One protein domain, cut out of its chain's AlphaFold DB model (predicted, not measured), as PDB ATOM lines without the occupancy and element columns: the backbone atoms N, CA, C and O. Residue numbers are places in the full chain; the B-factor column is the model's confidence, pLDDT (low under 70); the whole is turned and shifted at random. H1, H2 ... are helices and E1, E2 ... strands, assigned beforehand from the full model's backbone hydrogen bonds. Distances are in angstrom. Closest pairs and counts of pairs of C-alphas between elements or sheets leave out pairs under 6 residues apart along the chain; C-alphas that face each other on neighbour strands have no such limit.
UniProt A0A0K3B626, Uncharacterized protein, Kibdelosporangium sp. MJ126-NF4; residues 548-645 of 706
ATOM      1  N   ASP A 548     257.074 255.402 247.868       78.44
ATOM      2  CA  ASP A 548     256.347 255.736 246.645       78.44
ATOM      3  C   ASP A 548     256.067 254.475 245.815       78.44
ATOM      4  O   ASP A 548     256.685 253.423 245.996       78.44
ATOM      5  N   TRP A 549     255.107 254.570 244.891       81.12
ATOM      6  CA  TRP A 549     254.862 253.493 243.934       81.12
ATOM      7  C   TRP A 549     256.064 253.349 243.000       81.12
ATOM      8  O   TRP A 549     256.441 254.304 242.323       81.12
ATOM      9  N   GLN A 550     256.638 252.152 242.947       85.44
ATOM     10  CA  GLN A 550     257.782 251.830 242.102       85.44
ATOM     11  C   GLN A 550     257.422 250.750 241.083       85.44
ATOM     12  O   GLN A 550     256.694 249.799 241.382       85.44
ATOM     13  N   HIS A 551     257.969 250.879 239.875       80.38
ATOM     14  CA  HIS A 551     257.914 249.828 238.865       80.38
ATOM     15  C   HIS A 551     258.933 248.739 239.207       80.38
ATOM     16  O   HIS A 551     260.099 249.035 239.455       80.38
ATOM     17  N   TRP A 552     258.498 247.479 239.203       68.69
ATOM     18  CA  TRP A 552     259.329 246.332 239.599       68.69
ATOM     19  C   TRP A 552     259.426 245.250 238.512       68.69
ATOM     20  O   TRP A 552     259.618 244.072 238.806       68.69
ATOM     21  N   GLY A 553     259.293 245.654 237.243       67.44
ATOM     22  CA  GLY A 553     259.170 244.737 236.107       67.44
ATOM     23  C   GLY A 553     257.820 243.998 236.088       67.44
ATOM     24  O   GLY A 553     257.185 243.790 237.120       67.44
ATOM     25  N   GLY A 554     257.351 243.614 234.897       81.88
ATOM     26  CA  GLY A 554     256.045 242.964 234.720       81.88
ATOM     27  C   GLY A 554     254.847 243.934 234.736       81.88
ATOM     28  O   GLY A 554     255.026 245.133 234.509       81.88
ATOM     29  N   PRO A 555     253.618 243.439 234.988       86.25
ATOM     30  CA  PRO A 555     252.394 244.213 234.767       86.25
ATOM     31  C   PRO A 555     252.017 245.148 235.932       86.25
ATOM     32  O   PRO A 555     251.004 245.841 235.863       86.25
ATOM     33  N   SER A 556     252.784 245.167 237.026       88.88
ATOM     34  CA  SER A 556     252.385 245.834 238.275       88.88
ATOM     35  C   SER A 556     253.351 246.905 238.772       88.88
ATOM     36  O   SER A 556     254.567 246.767 238.653       88.88
ATOM     37  N   GLU A 557     252.801 247.903 239.459       90.88
ATOM     38  CA  GLU A 557     253.523 248.776 240.389       90.88
ATOM     39  C   GLU A 557     253.434 248.222 241.817       90.88
ATOM     40  O   GLU A 557     252.435 247.595 242.188       90.88
ATOM     41  N   GLN A 558     254.461 248.490 242.627       89.75
ATOM     42  CA  GLN A 558     254.556 248.039 244.017       89.75
ATOM     43  C   GLN A 558     254.796 249.196 244.984       89.75
ATOM     44  O   GLN A 558     255.427 250.189 244.630       89.75
ATOM     45  N   LYS A 559     254.312 249.052 246.220       86.81
ATOM     46  CA  LYS A 559     254.560 249.988 247.325       86.81
ATOM     47  C   LYS A 559     254.720 249.231 248.646       86.81
ATOM     48  O   LYS A 559     254.043 248.225 248.862       86.81
ATOM     49  N   GLY A 560     255.577 249.736 249.532       84.69
ATOM     50  CA  GLY A 560     255.735 249.278 250.914       84.69
ATOM     51  C   GLY A 560     255.159 250.269 251.933       84.69
ATOM     52  O   GLY A 560     255.206 251.482 251.732       84.69
ATOM     53  N   LEU A 561     254.615 249.757 253.039       84.38
ATOM     54  CA  LEU A 561     254.264 250.533 254.235       84.38
ATOM     55  C   LEU A 561     254.732 249.785 255.486       84.38
ATOM     56  O   LEU A 561     254.514 248.580 255.621       84.38
ATOM     57  N   TRP A 562     255.337 250.506 256.421       82.50
ATOM     58  CA  TRP A 562     255.891 249.972 257.658       82.50
ATOM     59  C   TRP A 562     255.216 250.622 258.849       82.50
ATOM     60  O   TRP A 562     255.061 251.838 258.857       82.50
ATOM     61  N   ILE A 563     254.865 249.821 259.855       77.75
ATOM     62  CA  ILE A 563     254.307 250.312 261.118       77.75
ATOM     63  C   ILE A 563     255.059 249.685 262.277       77.75
ATOM     64  O   ILE A 563     255.243 248.470 262.300       77.75
ATOM     65  N   THR A 564     255.475 250.494 263.247       77.56
ATOM     66  CA  THR A 564     255.930 250.000 264.555       77.56
ATOM     67  C   THR A 564     254.793 250.152 265.553       77.56
ATOM     68  O   THR A 564     254.414 251.271 265.850       77.56
ATOM     69  N   LEU A 565     254.242 249.049 266.050       73.19
ATOM     70  CA  LEU A 565     253.141 249.014 267.009       73.19
ATOM     71  C   LEU A 565     253.600 249.441 268.417       73.19
ATOM     72  O   LEU A 565     254.792 249.347 268.725       73.19
ATOM     73  N   PRO A 566     252.678 249.819 269.326       68.19
ATOM     74  CA  PRO A 566     253.038 250.285 270.670       68.19
ATOM     75  C   PRO A 566     253.804 249.274 271.531       68.19
ATOM     76  O   PRO A 566     254.508 249.647 272.463       68.19
ATOM     77  N   ASN A 567     253.679 247.982 271.221       73.00
ATOM     78  CA  ASN A 567     254.435 246.907 271.866       73.00
ATOM     79  C   ASN A 567     255.851 246.716 271.275       73.00
ATOM     80  O   ASN A 567     256.510 245.730 271.592       73.00
ATOM     81  N   GLY A 568     256.287 247.606 270.379       74.12
ATOM     82  CA  GLY A 568     257.568 247.552 269.677       74.12
ATOM     83  C   GLY A 568     257.587 246.644 268.445       74.12
ATOM     84  O   GLY A 568     258.566 246.677 267.700       74.12
ATOM     85  N   SER A 569     256.532 245.858 268.200       77.38
ATOM     86  CA  SER A 569     256.500 244.947 267.054       77.38
ATOM     87  C   SER A 569     256.275 245.678 265.731       77.38
ATOM     88  O   SER A 569     255.582 246.689 265.677       77.38
ATOM     89  N   ARG A 570     256.845 245.173 264.639       81.06
ATOM     90  CA  ARG A 570     256.818 245.806 263.320       81.06
ATOM     91  C   ARG A 570     255.956 245.032 262.329       81.06
ATOM     92  O   ARG A 570     256.132 243.827 262.118       81.06
ATOM     93  N   ARG A 571     255.066 245.753 261.655       85.19
ATOM     94  CA  ARG A 571     254.242 245.284 260.537       85.19
ATOM     95  C   ARG A 571     254.773 245.825 259.221       85.19
ATOM     96  O   ARG A 571     255.218 246.967 259.148       85.19
ATOM     97  N   TYR A 572     254.687 244.998 258.187       87.00
ATOM     98  CA  TYR A 572     254.968 245.384 256.811       87.00
ATOM     99  C   TYR A 572     253.765 245.074 255.926       87.00
ATOM    100  O   TYR A 572     253.231 243.964 255.970       87.00
ATOM    101  N   PHE A 573     253.364 246.048 255.119       88.88
ATOM    102  CA  PHE A 573     252.317 245.920 254.121       88.88
ATOM    103  C   PHE A 573     252.951 246.110 252.748       88.88
ATOM    104  O   PHE A 573     253.564 247.144 252.486       88.88
ATOM    105  N   ALA A 574     252.801 245.116 251.882       89.31
ATOM    106  CA  ALA A 574     253.188 245.209 250.484       89.31
ATOM    107  C   ALA A 574     251.929 245.331 249.628       89.31
ATOM    108  O   ALA A 574     250.999 244.538 249.793       89.31
ATOM    109  N   PHE A 575     251.901 246.327 248.747       90.69
ATOM    110  CA  PHE A 575     250.783 246.630 247.859       90.69
ATOM    111  C   PHE A 575     251.192 246.380 246.412       90.69
ATOM    112  O   PHE A 575     252.300 246.741 246.019       90.69
ATOM    113  N   TRP A 576     250.268 245.838 245.620       92.00
ATOM    114  CA  TRP A 576     250.401 245.682 244.173       92.00
ATOM    115  C   TRP A 576     249.170 246.245 243.473       92.00
ATOM    116  O   TRP A 576     248.044 246.051 243.940       92.00
ATOM    117  N   ARG A 577     249.388 246.921 242.345       90.50
ATOM    118  CA  ARG A 577     248.336 247.359 241.418       90.50
ATOM    119  C   ARG A 577     248.814 247.252 239.979       90.50
ATOM    120  O   ARG A 577     250.021 247.222 239.749       90.50
ATOM    121  N   LEU A 578     247.889 247.259 239.027       88.94
ATOM    122  CA  LEU A 578     248.215 247.399 237.609       88.94
ATOM    123  C   LEU A 578     248.960 248.727 237.362       88.94
ATOM    124  O   LEU A 578     248.575 249.760 237.918       88.94
ATOM    125  N   LYS A 579     250.043 248.700 236.575       88.00
ATOM    126  CA  LYS A 579     250.827 249.907 236.253       88.00
ATOM    127  C   LYS A 579     249.993 250.932 235.469       88.00
ATOM    128  O   LYS A 579     249.067 250.558 234.752       88.00
ATOM    129  N   ARG A 580     250.303 252.228 235.606       84.38
ATOM    130  CA  ARG A 580     249.496 253.302 234.981       84.38
ATOM    131  C   ARG A 580     249.457 253.248 233.453       84.38
ATOM    132  O   ARG A 580     248.461 253.644 232.864       84.38
ATOM    133  N   ASP A 581     250.529 252.774 232.837       84.88
ATOM    134  CA  ASP A 581     250.733 252.633 231.394       84.88
ATOM    135  C   ASP A 581     250.484 251.192 230.906       84.88
ATOM    136  O   ASP A 581     251.082 250.734 229.934       84.88
ATOM    137  N   ALA A 582     249.627 250.441 231.605       81.12
ATOM    138  CA  ALA A 582     249.346 249.048 231.283       81.12
ATOM    139  C   ALA A 582     248.649 248.865 229.932       81.12
ATOM    140  O   ALA A 582     247.647 249.507 229.621       81.12
ATOM    141  N   THR A 583     249.156 247.907 229.162       85.62
ATOM    142  CA  THR A 583     248.499 247.375 227.967       85.62
ATOM    143  C   THR A 583     247.403 246.370 228.347       85.62
ATOM    144  O   THR A 583     247.313 245.911 229.488       85.62
ATOM    145  N   ALA A 584     246.576 245.961 227.379       74.75
ATOM    146  CA  ALA A 584     245.609 244.878 227.589       74.75
ATOM    147  C   ALA A 584     246.291 243.549 227.982       74.75
ATOM    148  O   ALA A 584     245.739 242.774 228.764       74.75
ATOM    149  N   GLU A 585     247.505 243.305 227.479       81.69
ATOM    150  CA  GLU A 585     248.316 242.144 227.849       81.69
ATOM    151  C   GLU A 585     248.783 242.230 229.307       81.69
ATOM    152  O   GLU A 585     248.639 241.258 230.050       81.69
ATOM    153  N   ASP A 586     249.234 243.408 229.754       85.75
ATOM    154  CA  ASP A 586     249.583 243.637 231.160       85.75
ATOM    155  C   ASP A 586     248.376 243.394 232.077       85.75
ATOM    156  O   ASP A 586     248.505 242.735 233.109       85.75
ATOM    157  N   ALA A 587     247.186 243.874 231.695       78.62
ATOM    158  CA  ALA A 587     245.958 243.665 232.461       78.62
ATOM    159  C   ALA A 587     245.610 242.173 232.595       78.62
ATOM    160  O   ALA A 587     245.298 241.696 233.690       78.62
ATOM    161  N   LEU A 588     245.731 241.411 231.502       79.12
ATOM    162  CA  LEU A 588     245.512 239.966 231.512       79.12
ATOM    163  C   LEU A 588     246.556 239.243 232.374       79.12
ATOM    164  O   LEU A 588     246.214 238.363 233.168       79.12
ATOM    165  N   GLN A 589     247.829 239.620 232.251       87.25
ATOM    166  CA  GLN A 589     248.907 239.041 233.043       87.25
ATOM    167  C   GLN A 589     248.722 239.343 234.535       87.25
ATOM    168  O   GLN A 589     248.859 238.438 235.363       87.25
ATOM    169  N   TYR A 590     248.353 240.575 234.892       87.81
ATOM    170  CA  TYR A 590     248.045 240.978 236.262       87.81
ATOM    171  C   TYR A 590     246.894 240.152 236.847       87.81
ATOM    172  O   TYR A 590     247.020 239.602 237.946       87.81
ATOM    173  N   ALA A 591     245.807 239.987 236.085       83.12
ATOM    174  CA  ALA A 591     244.661 239.181 236.491       83.12
ATOM    175  C   ALA A 591     245.028 237.705 236.731       83.12
ATOM    176  O   ALA A 591     244.513 237.067 237.651       83.12
ATOM    177  N   ASN A 592     245.950 237.160 235.935       82.94
ATOM    178  CA  ASN A 592     246.360 235.762 236.039       82.94
ATOM    179  C   ASN A 592     247.396 235.498 237.143       82.94
ATOM    180  O   ASN A 592     247.429 234.393 237.683       82.94
ATOM    181  N   THR A 593     248.242 236.476 237.470       85.31
ATOM    182  CA  THR A 593     249.410 236.266 238.348       85.31
ATOM    183  C   THR A 593     249.277 236.901 239.728       85.31
ATOM    184  O   THR A 593     249.812 236.360 240.693       85.31
ATOM    185  N   ILE A 594     248.561 238.021 239.843       87.25
ATOM    186  CA  ILE A 594     248.515 238.831 241.065       87.25
ATOM    187  C   ILE A 594     247.103 238.861 241.639       87.25
ATOM    188  O   ILE A 594     246.886 238.449 242.781       87.25
ATOM    189  N   ASN A 595     246.138 239.347 240.859       89.38
ATOM    190  CA  ASN A 595     244.784 239.557 241.347       89.38
ATOM    191  C   ASN A 595     243.746 239.420 240.236       89.38
ATOM    192  O   ASN A 595     243.525 240.346 239.458       89.38
ATOM    193  N   SER A 596     243.037 238.293 240.234       83.69
ATOM    194  CA  SER A 596     242.000 237.990 239.243       83.69
ATOM    195  C   SER A 596     240.798 238.931 239.256       83.69
ATOM    196  O   SER A 596     239.998 238.874 238.328       83.69
ATOM    197  N   ASP A 597     240.645 239.751 240.297       80.50
ATOM    198  CA  ASP A 597     239.577 240.745 240.406       80.50
ATOM    199  C   ASP A 597     240.006 242.139 239.878       80.50
ATOM    200  O   ASP A 597     239.243 243.096 239.998       80.50
ATOM    201  N   GLY A 598     241.224 242.278 239.329       79.69
ATOM    202  CA  GLY A 598     241.727 243.490 238.654       79.69
ATOM    203  C   GLY A 598     242.163 244.639 239.575       79.69
ATOM    204  O   GLY A 598     242.979 245.472 239.186       79.69
ATOM    205  N   GLY A 599     241.684 244.671 240.820       86.38
ATOM    206  CA  GLY A 599     242.015 245.714 241.793       86.38
ATOM    207  C   GLY A 599     243.348 245.519 242.518       86.38
ATOM    208  O   GLY A 599     244.248 244.805 242.075       86.38
ATOM    209  N   ILE A 600     243.478 246.144 243.686       89.75
ATOM    210  CA  ILE A 600     244.713 246.136 244.484       89.75
ATOM    211  C   ILE A 600     244.874 244.807 245.233       89.75
ATOM    212  O   ILE A 600     243.905 244.249 245.748       89.75
ATOM    213  N   ALA A 601     246.104 244.305 245.328       92.31
ATOM    214  CA  ALA A 601     246.466 243.199 246.215       92.31
ATOM    215  C   ALA A 601     247.323 243.712 247.378       92.31
ATOM    216  O   ALA A 601     248.197 244.553 247.175       92.31
ATOM    217  N   VAL A 602     247.087 243.205 248.593       92.88
ATOM    218  CA  VAL A 602     247.815 243.629 249.800       92.88
ATOM    219  C   VAL A 602     248.237 242.440 250.649       92.88
ATOM    220  O   VAL A 602     247.392 241.701 251.157       92.88
ATOM    221  N   ALA A 603     249.541 242.279 250.859       90.75
ATOM    222  CA  ALA A 603     250.100 241.280 251.764       90.75
ATOM    223  C   ALA A 603     250.532 241.938 253.076       90.75
ATOM    224  O   ALA A 603     251.349 242.856 253.077       90.75
ATOM    225  N   VAL A 604     250.012 241.437 254.198       89.62
ATOM    226  CA  VAL A 604     250.366 241.902 255.547       89.62
ATOM    227  C   VAL A 604     251.308 240.900 256.208       89.62
ATOM    228  O   VAL A 604     250.957 239.725 256.337       89.62
ATOM    229  N   ARG A 605     252.485 241.355 256.655       86.44
ATOM    230  CA  ARG A 605     253.561 240.538 257.242       86.44
ATOM    231  C   ARG A 605     253.983 241.061 258.620       86.44
ATOM    232  O   ARG A 605     253.992 242.266 258.862       86.44
ATOM    233  N   ASN A 606     254.371 240.150 259.516       83.38
ATOM    234  CA  ASN A 606     255.154 240.495 260.706       83.38
ATOM    235  C   ASN A 606     256.626 240.556 260.318       83.38
ATOM    236  O   ASN A 606     257.135 239.599 259.739       83.38
ATOM    237  N   ARG A 607     257.306 241.651 260.654       73.19
ATOM    238  CA  ARG A 607     258.730 241.802 260.349       73.19
ATOM    239  C   ARG A 607     259.606 241.063 261.360       73.19
ATOM    240  O   ARG A 607     260.559 240.409 260.957       73.19
ATOM    241  N   ASP A 608     259.276 241.137 262.647       70.31
ATOM    242  CA  ASP A 608     260.223 240.728 263.698       70.31
ATOM    243  C   ASP A 608     260.324 239.217 263.892       70.31
ATOM    244  O   ASP A 608     261.312 238.728 264.429       70.31
ATOM    245  N   THR A 609     259.316 238.457 263.470       61.00
ATOM    246  CA  THR A 609     259.273 237.022 263.761       61.00
ATOM    247  C   THR A 609     259.747 236.146 262.608       61.00
ATOM    248  O   THR A 609     259.848 234.942 262.814       61.00
ATOM    249  N   ASN A 610     259.988 236.681 261.398       52.75
ATOM    250  CA  ASN A 610     260.207 235.906 260.156       52.75
ATOM    251  C   ASN A 610     259.187 234.760 259.920       52.75
ATOM    252  O   ASN A 610     259.325 233.965 258.990       52.75
ATOM    253  N   THR A 611     258.130 234.658 260.734       53.00
ATOM    254  CA  THR A 611     257.131 233.602 260.672       53.00
ATOM    255  C   THR A 611     256.085 234.002 259.648       53.00
ATOM    256  O   THR A 611     255.187 234.812 259.884       53.00
ATOM    257  N   LEU A 612     256.252 233.413 258.467       50.69
ATOM    258  CA  LEU A 612     255.409 233.511 257.285       50.69
ATOM    259  C   LEU A 612     253.985 232.986 257.541       50.69
ATOM    260  O   LEU A 612     253.588 231.947 257.021       50.69
ATOM    261  N   ARG A 613     253.157 233.726 258.279       62.56
ATOM    262  CA  ARG A 613     251.702 233.668 258.056       62.56
ATOM    263  C   ARG A 613     251.204 234.988 257.470       62.56
ATOM    264  O   ARG A 613     250.410 235.666 258.126       62.56
ATOM    265  N   PRO A 614     251.697 235.381 256.277       72.12
ATOM    266  CA  PRO A 614     251.173 236.536 255.573       72.12
ATOM    267  C   PRO A 614     249.667 236.387 255.372       72.12
ATOM    268  O   PRO A 614     249.144 235.288 255.168       72.12
ATOM    269  N   ARG A 615     248.964 237.513 255.475       87.56
ATOM    270  CA  ARG A 615     247.561 237.606 255.075       87.56
ATOM    271  C   ARG A 615     247.490 238.400 253.785       87.56
ATOM    272  O   ARG A 615     247.808 239.588 253.790       87.56
ATOM    273  N   LEU A 616     247.073 237.743 252.714       90.75
ATOM    274  CA  LEU A 616     246.838 238.355 251.417       90.75
ATOM    275  C   LEU A 616     245.372 238.780 251.312       90.75
ATOM    276  O   LEU A 616     244.465 237.993 251.575       90.75
ATOM    277  N   HIS A 617     245.158 240.029 250.926       92.88
ATOM    278  CA  HIS A 617     243.853 240.641 250.721       92.88
ATOM    279  C   HIS A 617     243.767 241.069 249.258       92.88
ATOM    280  O   HIS A 617     244.606 241.847 248.805       92.88
ATOM    281  N   LEU A 618     242.789 240.549 248.520       91.38
ATOM    282  CA  LEU A 618     242.569 240.881 247.112       91.38
ATOM    283  C   LEU A 618     241.298 241.707 246.983       91.38
ATOM    284  O   LEU A 618     240.232 241.286 247.445       91.38
ATOM    285  N   PHE A 619     241.432 242.876 246.369       88.06
ATOM    286  CA  PHE A 619     240.351 243.821 246.149       88.06
ATOM    287  C   PHE A 619     239.971 243.861 244.669       88.06
ATOM    288  O   PHE A 619     240.822 243.648 243.813       88.06
ATOM    289  N   ASP A 620     238.713 244.149 244.350       81.44
ATOM    290  CA  ASP A 620     238.332 244.460 242.967       81.44
ATOM    291  C   ASP A 620     238.646 245.918 242.596       81.44
ATOM    292  O   ASP A 620     239.118 246.700 243.425       81.44
ATOM    293  N   GLU A 621     238.389 246.306 241.347       77.12
ATOM    294  CA  GLU A 621     238.610 247.673 240.840       77.12
ATOM    295  C   GLU A 621     237.801 248.744 241.597       77.12
ATOM    296  O   GLU A 621     238.179 249.916 241.659       77.12
ATOM    297  N   LEU A 622     236.714 248.337 242.259       71.12
ATOM    298  CA  LEU A 622     235.914 249.197 243.131       71.12
ATOM    299  C   LEU A 622     236.443 249.233 244.575       71.12
ATOM    300  O   LEU A 622     235.891 249.948 245.413       71.12
ATOM    301  N   ASN A 623     237.558 248.547 244.845       76.00
ATOM    302  CA  ASN A 623     238.244 248.421 246.129       76.00
ATOM    303  C   ASN A 623     237.455 247.649 247.196       76.00
ATOM    304  O   ASN A 623     237.629 247.867 248.399       76.00
ATOM    305  N   ARG A 624     236.595 246.721 246.769       76.88
ATOM    306  CA  ARG A 624     235.864 245.811 247.662       76.88
ATOM    307  C   ARG A 624     236.709 244.572 247.923       76.88
ATOM    308  O   ARG A 624     237.274 244.014 246.988       76.88
ATOM    309  N   LEU A 625     236.784 244.114 249.174       86.31
ATOM    310  CA  LEU A 625     237.516 242.891 249.514       86.31
ATOM    311  C   LEU A 625     236.809 241.671 248.903       86.31
ATOM    312  O   LEU A 625     235.674 241.362 249.265       86.31
ATOM    313  N   ARG A 626     237.488 240.969 247.995       86.38
ATOM    314  CA  ARG A 626     236.982 239.774 247.302       86.38
ATOM    315  C   ARG A 626     237.569 238.493 247.858       86.38
ATOM    316  O   ARG A 626     236.848 237.509 248.003       86.38
ATOM    317  N   THR A 627     238.849 238.509 248.222       88.69
ATOM    318  CA  THR A 627     239.546 237.329 248.743       88.69
ATOM    319  C   THR A 627     240.403 237.693 249.948       88.69
ATOM    320  O   THR A 627     241.148 238.669 249.917       88.69
ATOM    321  N   LEU A 628     240.326 236.878 250.998       89.56
ATOM    322  CA  LEU A 628     241.253 236.868 252.125       89.56
ATOM    323  C   LEU A 628     241.943 235.508 252.153       89.56
ATOM    324  O   LEU A 628     241.277 234.486 252.308       89.56
ATOM    325  N   ALA A 629     243.267 235.496 252.053       87.25
ATOM    326  CA  ALA A 629     244.053 234.275 252.035       87.25
ATOM    327  C   ALA A 629     245.136 234.276 253.121       87.25
ATOM    328  O   ALA A 629     245.776 235.292 253.390       87.25
ATOM    329  N   LYS A 630     245.364 233.122 253.753       86.62
ATOM    330  CA  LYS A 630     246.441 232.904 254.736       86.62
ATOM    331  C   LYS A 630     247.734 232.450 254.042       86.62
ATOM    332  O   LYS A 630     248.276 231.400 254.381       86.62
ATOM    333  N   ARG A 631     248.179 233.207 253.040       84.75
ATOM    334  CA  ARG A 631     249.367 232.934 252.221       84.75
ATOM    335  C   ARG A 631     249.981 234.234 251.714       84.75
ATOM    336  O   ARG A 631     249.371 235.295 251.840       84.75
ATOM    337  N   ASP A 632     251.178 234.143 251.147       80.44
ATOM    338  CA  ASP A 632     251.791 235.257 250.420       80.44
ATOM    339  C   ASP A 632     251.347 235.277 248.953       80.44
ATOM    340  O   ASP A 632     250.833 234.282 248.439       80.44
ATOM    341  N   ILE A 633     251.600 236.389 248.262       81.31
ATOM    342  CA  ILE A 633     251.263 236.551 246.841       81.31
ATOM    343  C   ILE A 633     251.952 235.498 245.958       81.31
ATOM    344  O   ILE A 633     251.327 234.956 245.054       81.31
ATOM    345  N   ASN A 634     253.190 235.123 246.302       79.81
ATOM    346  CA  ASN A 634     253.993 234.139 245.567       79.81
ATOM    347  C   ASN A 634     253.673 232.678 245.930       79.81
ATOM    348  O   ASN A 634     254.261 231.760 245.363       79.81
ATOM    349  N   GLN A 635     252.798 232.437 246.910       79.75
ATOM    350  CA  GLN A 635     252.417 231.084 247.319       79.75
ATOM    351  C   GLN A 635     251.147 230.645 246.578       79.75
ATOM    352  O   GLN A 635     250.249 231.467 246.399       79.75
ATOM    353  N   PRO A 636     251.021 229.368 246.174       74.62
ATOM    354  CA  PRO A 636     249.851 228.886 245.447       74.62
ATOM    355  C   PRO A 636     248.570 228.978 246.288       74.62
ATOM    356  O   PRO A 636     248.586 228.802 247.508       74.62
ATOM    357  N   ALA A 637     247.446 229.240 245.621       72.31
ATOM    358  CA  ALA A 637     246.124 229.240 246.235       72.31
ATOM    359  C   ALA A 637     245.662 227.808 246.550       72.31
ATOM    360  O   ALA A 637     245.678 226.950 245.668       72.31
ATOM    361  N   THR A 638     245.191 227.557 247.776       73.06
ATOM    362  CA  THR A 638     244.501 226.307 248.135       73.06
ATOM    363  C   THR A 638     243.139 226.607 248.770       73.06
ATOM    364  O   THR A 638     243.013 227.602 249.488       73.06
ATOM    365  N   PRO A 639     242.104 225.768 248.563       69.44
ATOM    366  CA  PRO A 639     240.770 225.994 249.135       69.44
ATOM    367  C   PRO A 639     240.757 226.161 250.662       69.44
ATOM    368  O   PRO A 639     239.959 226.924 251.193       69.44
ATOM    369  N   GLU A 640     241.663 225.488 251.375       62.38
ATOM    370  CA  GLU A 640     241.762 225.538 252.841       62.38
ATOM    371  C   GLU A 640     242.354 226.855 253.373       62.38
ATOM    372  O   GLU A 640     242.209 227.180 254.556       62.38
ATOM    373  N   THR A 641     243.026 227.630 252.516       68.88
ATOM    374  CA  THR A 641     243.716 228.868 252.904       68.88
ATOM    375  C   THR A 641     242.990 230.136 252.468       68.88
ATOM    376  O   THR A 641     243.381 231.213 252.924       68.88
ATOM    377  N   GLU A 642     241.924 230.037 251.663       82.56
ATOM    378  CA  GLU A 642     241.214 231.183 251.084       82.56
ATOM    379  C   GLU A 642     239.755 231.281 251.543       82.56
ATOM    380  O   GLU A 642     238.983 230.328 251.499       82.56
ATOM    381  N   ARG A 643     239.341 232.493 251.909       83.31
ATOM    382  CA  ARG A 643     237.938 232.880 252.033       83.31
ATOM    383  C   ARG A 643     237.624 233.882 250.929       83.31
ATOM    384  O   ARG A 643     238.290 234.909 250.836       83.31
ATOM    385  N   ARG A 644     236.612 233.593 250.109       82.44
ATOM    386  CA  ARG A 644     236.150 234.478 249.029       82.44
ATOM    387  C   ARG A 644     234.749 235.008 249.311       82.44
ATOM    388  O   ARG A 644     233.916 234.287 249.855       82.44
ATOM    389  N   TRP A 645     234.501 236.255 248.927       75.12
ATOM    390  CA  TRP A 645     233.204 236.924 249.013       75.12
ATOM    391  C   TRP A 645     232.720 237.317 247.615       75.12
ATOM    392  O   TRP A 645     233.478 237.852 246.809       75.12
TER     393      TRP A 645
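AT A GLANCE: This is residues 548 to 645 of the 706 residues of an uncharacterized protein of Kibdelosporangium sp. MJ126-NF4 (UniProt A0A0K3B626). One twisted antiparallel sheet of six strands makes the body, with three long strands side by side, E1, E2 and E3, and then shorter ones, E4, E5 and E6, toward the other edge. The single short helix H1 sits at one end of the long strands, where E2 ends and E3 begins, and the long link of residues 630 to 641 folds back over a face of the sheet before E6 closes its edge. The printed part has 98 residues, with one named helix and six named strands in the order E1 E2 H1 E3 E4 E5 E6 along the chain; across the sheet the order is E1 E2 E3 E4 E5 E6, and the class is mostly strand. The whole is compact, with a radius of gyration of the C-alphas of 13.9 A and spans of 45 by 33 by 22 A.

IN THESE COORDINATES: E1, residues 556 to 564, begins at C-alpha 556 (252.385, 245.834, 238.275) and is 26.8 A long. E2, residues 570 to 578, measures 27.2 A. H1, residues 584 to 593, measures 14.3 A and begins at C-alpha 584 (245.609, 244.878, 227.589). E3, residues 598 to 606, measures 26.0 A, and E4, residues 615 to 620, 16.7 A. E5 holds residues 625 to 629, 11.1 A, and E6 residues 642 to 644, 6.4 A, ending at C-alpha 644 (236.150, 234.478, 249.029).

HOW THE PARTS SIT: E1 and E2 form a hairpin, with N 561 and O 573 2.9 A apart, within hydrogen-bond range. E2 and E3 are antiparallel at 164 degrees, with N 574 and O 603 at 2.9 A. E3, E4, E5 and E6 form a meander, each strand the antiparallel neighbour of the one before: N 602 and O 617 are 2.8 A apart, N 618 and O 627 2.9 A, and N 628 and O 643 2.8 A. E1 and E6 are the edge strands. H1 is on one face of the sheet, two layers, at a height over the sheet of 5.2 A; it lies over none of the strands, but only just, with 2 of its 10 C-alphas falling on E2. The closest C-alphas of H1 and E3 are those of Ala 591 and Gly 598, 5.6 A apart. In H1 every O i to N i+4 pair is within hydrogen-bond range. Residues 550 to 551 pair antiparallel with residues 557 to 558 of E1.

THE WHOLE: The two C-alphas farthest apart, those of Asn 567 and Ala 584, are 45.2 A apart. The printed part has no cut. The link from E5 to E6, 12 residues, is long, and that from E3 to E4, 8 residues, is short. The mean pLDDT of the printed part is 81.0; it is under 70 at residues 552 to 553, 566, 609 to 613 and 639 to 641.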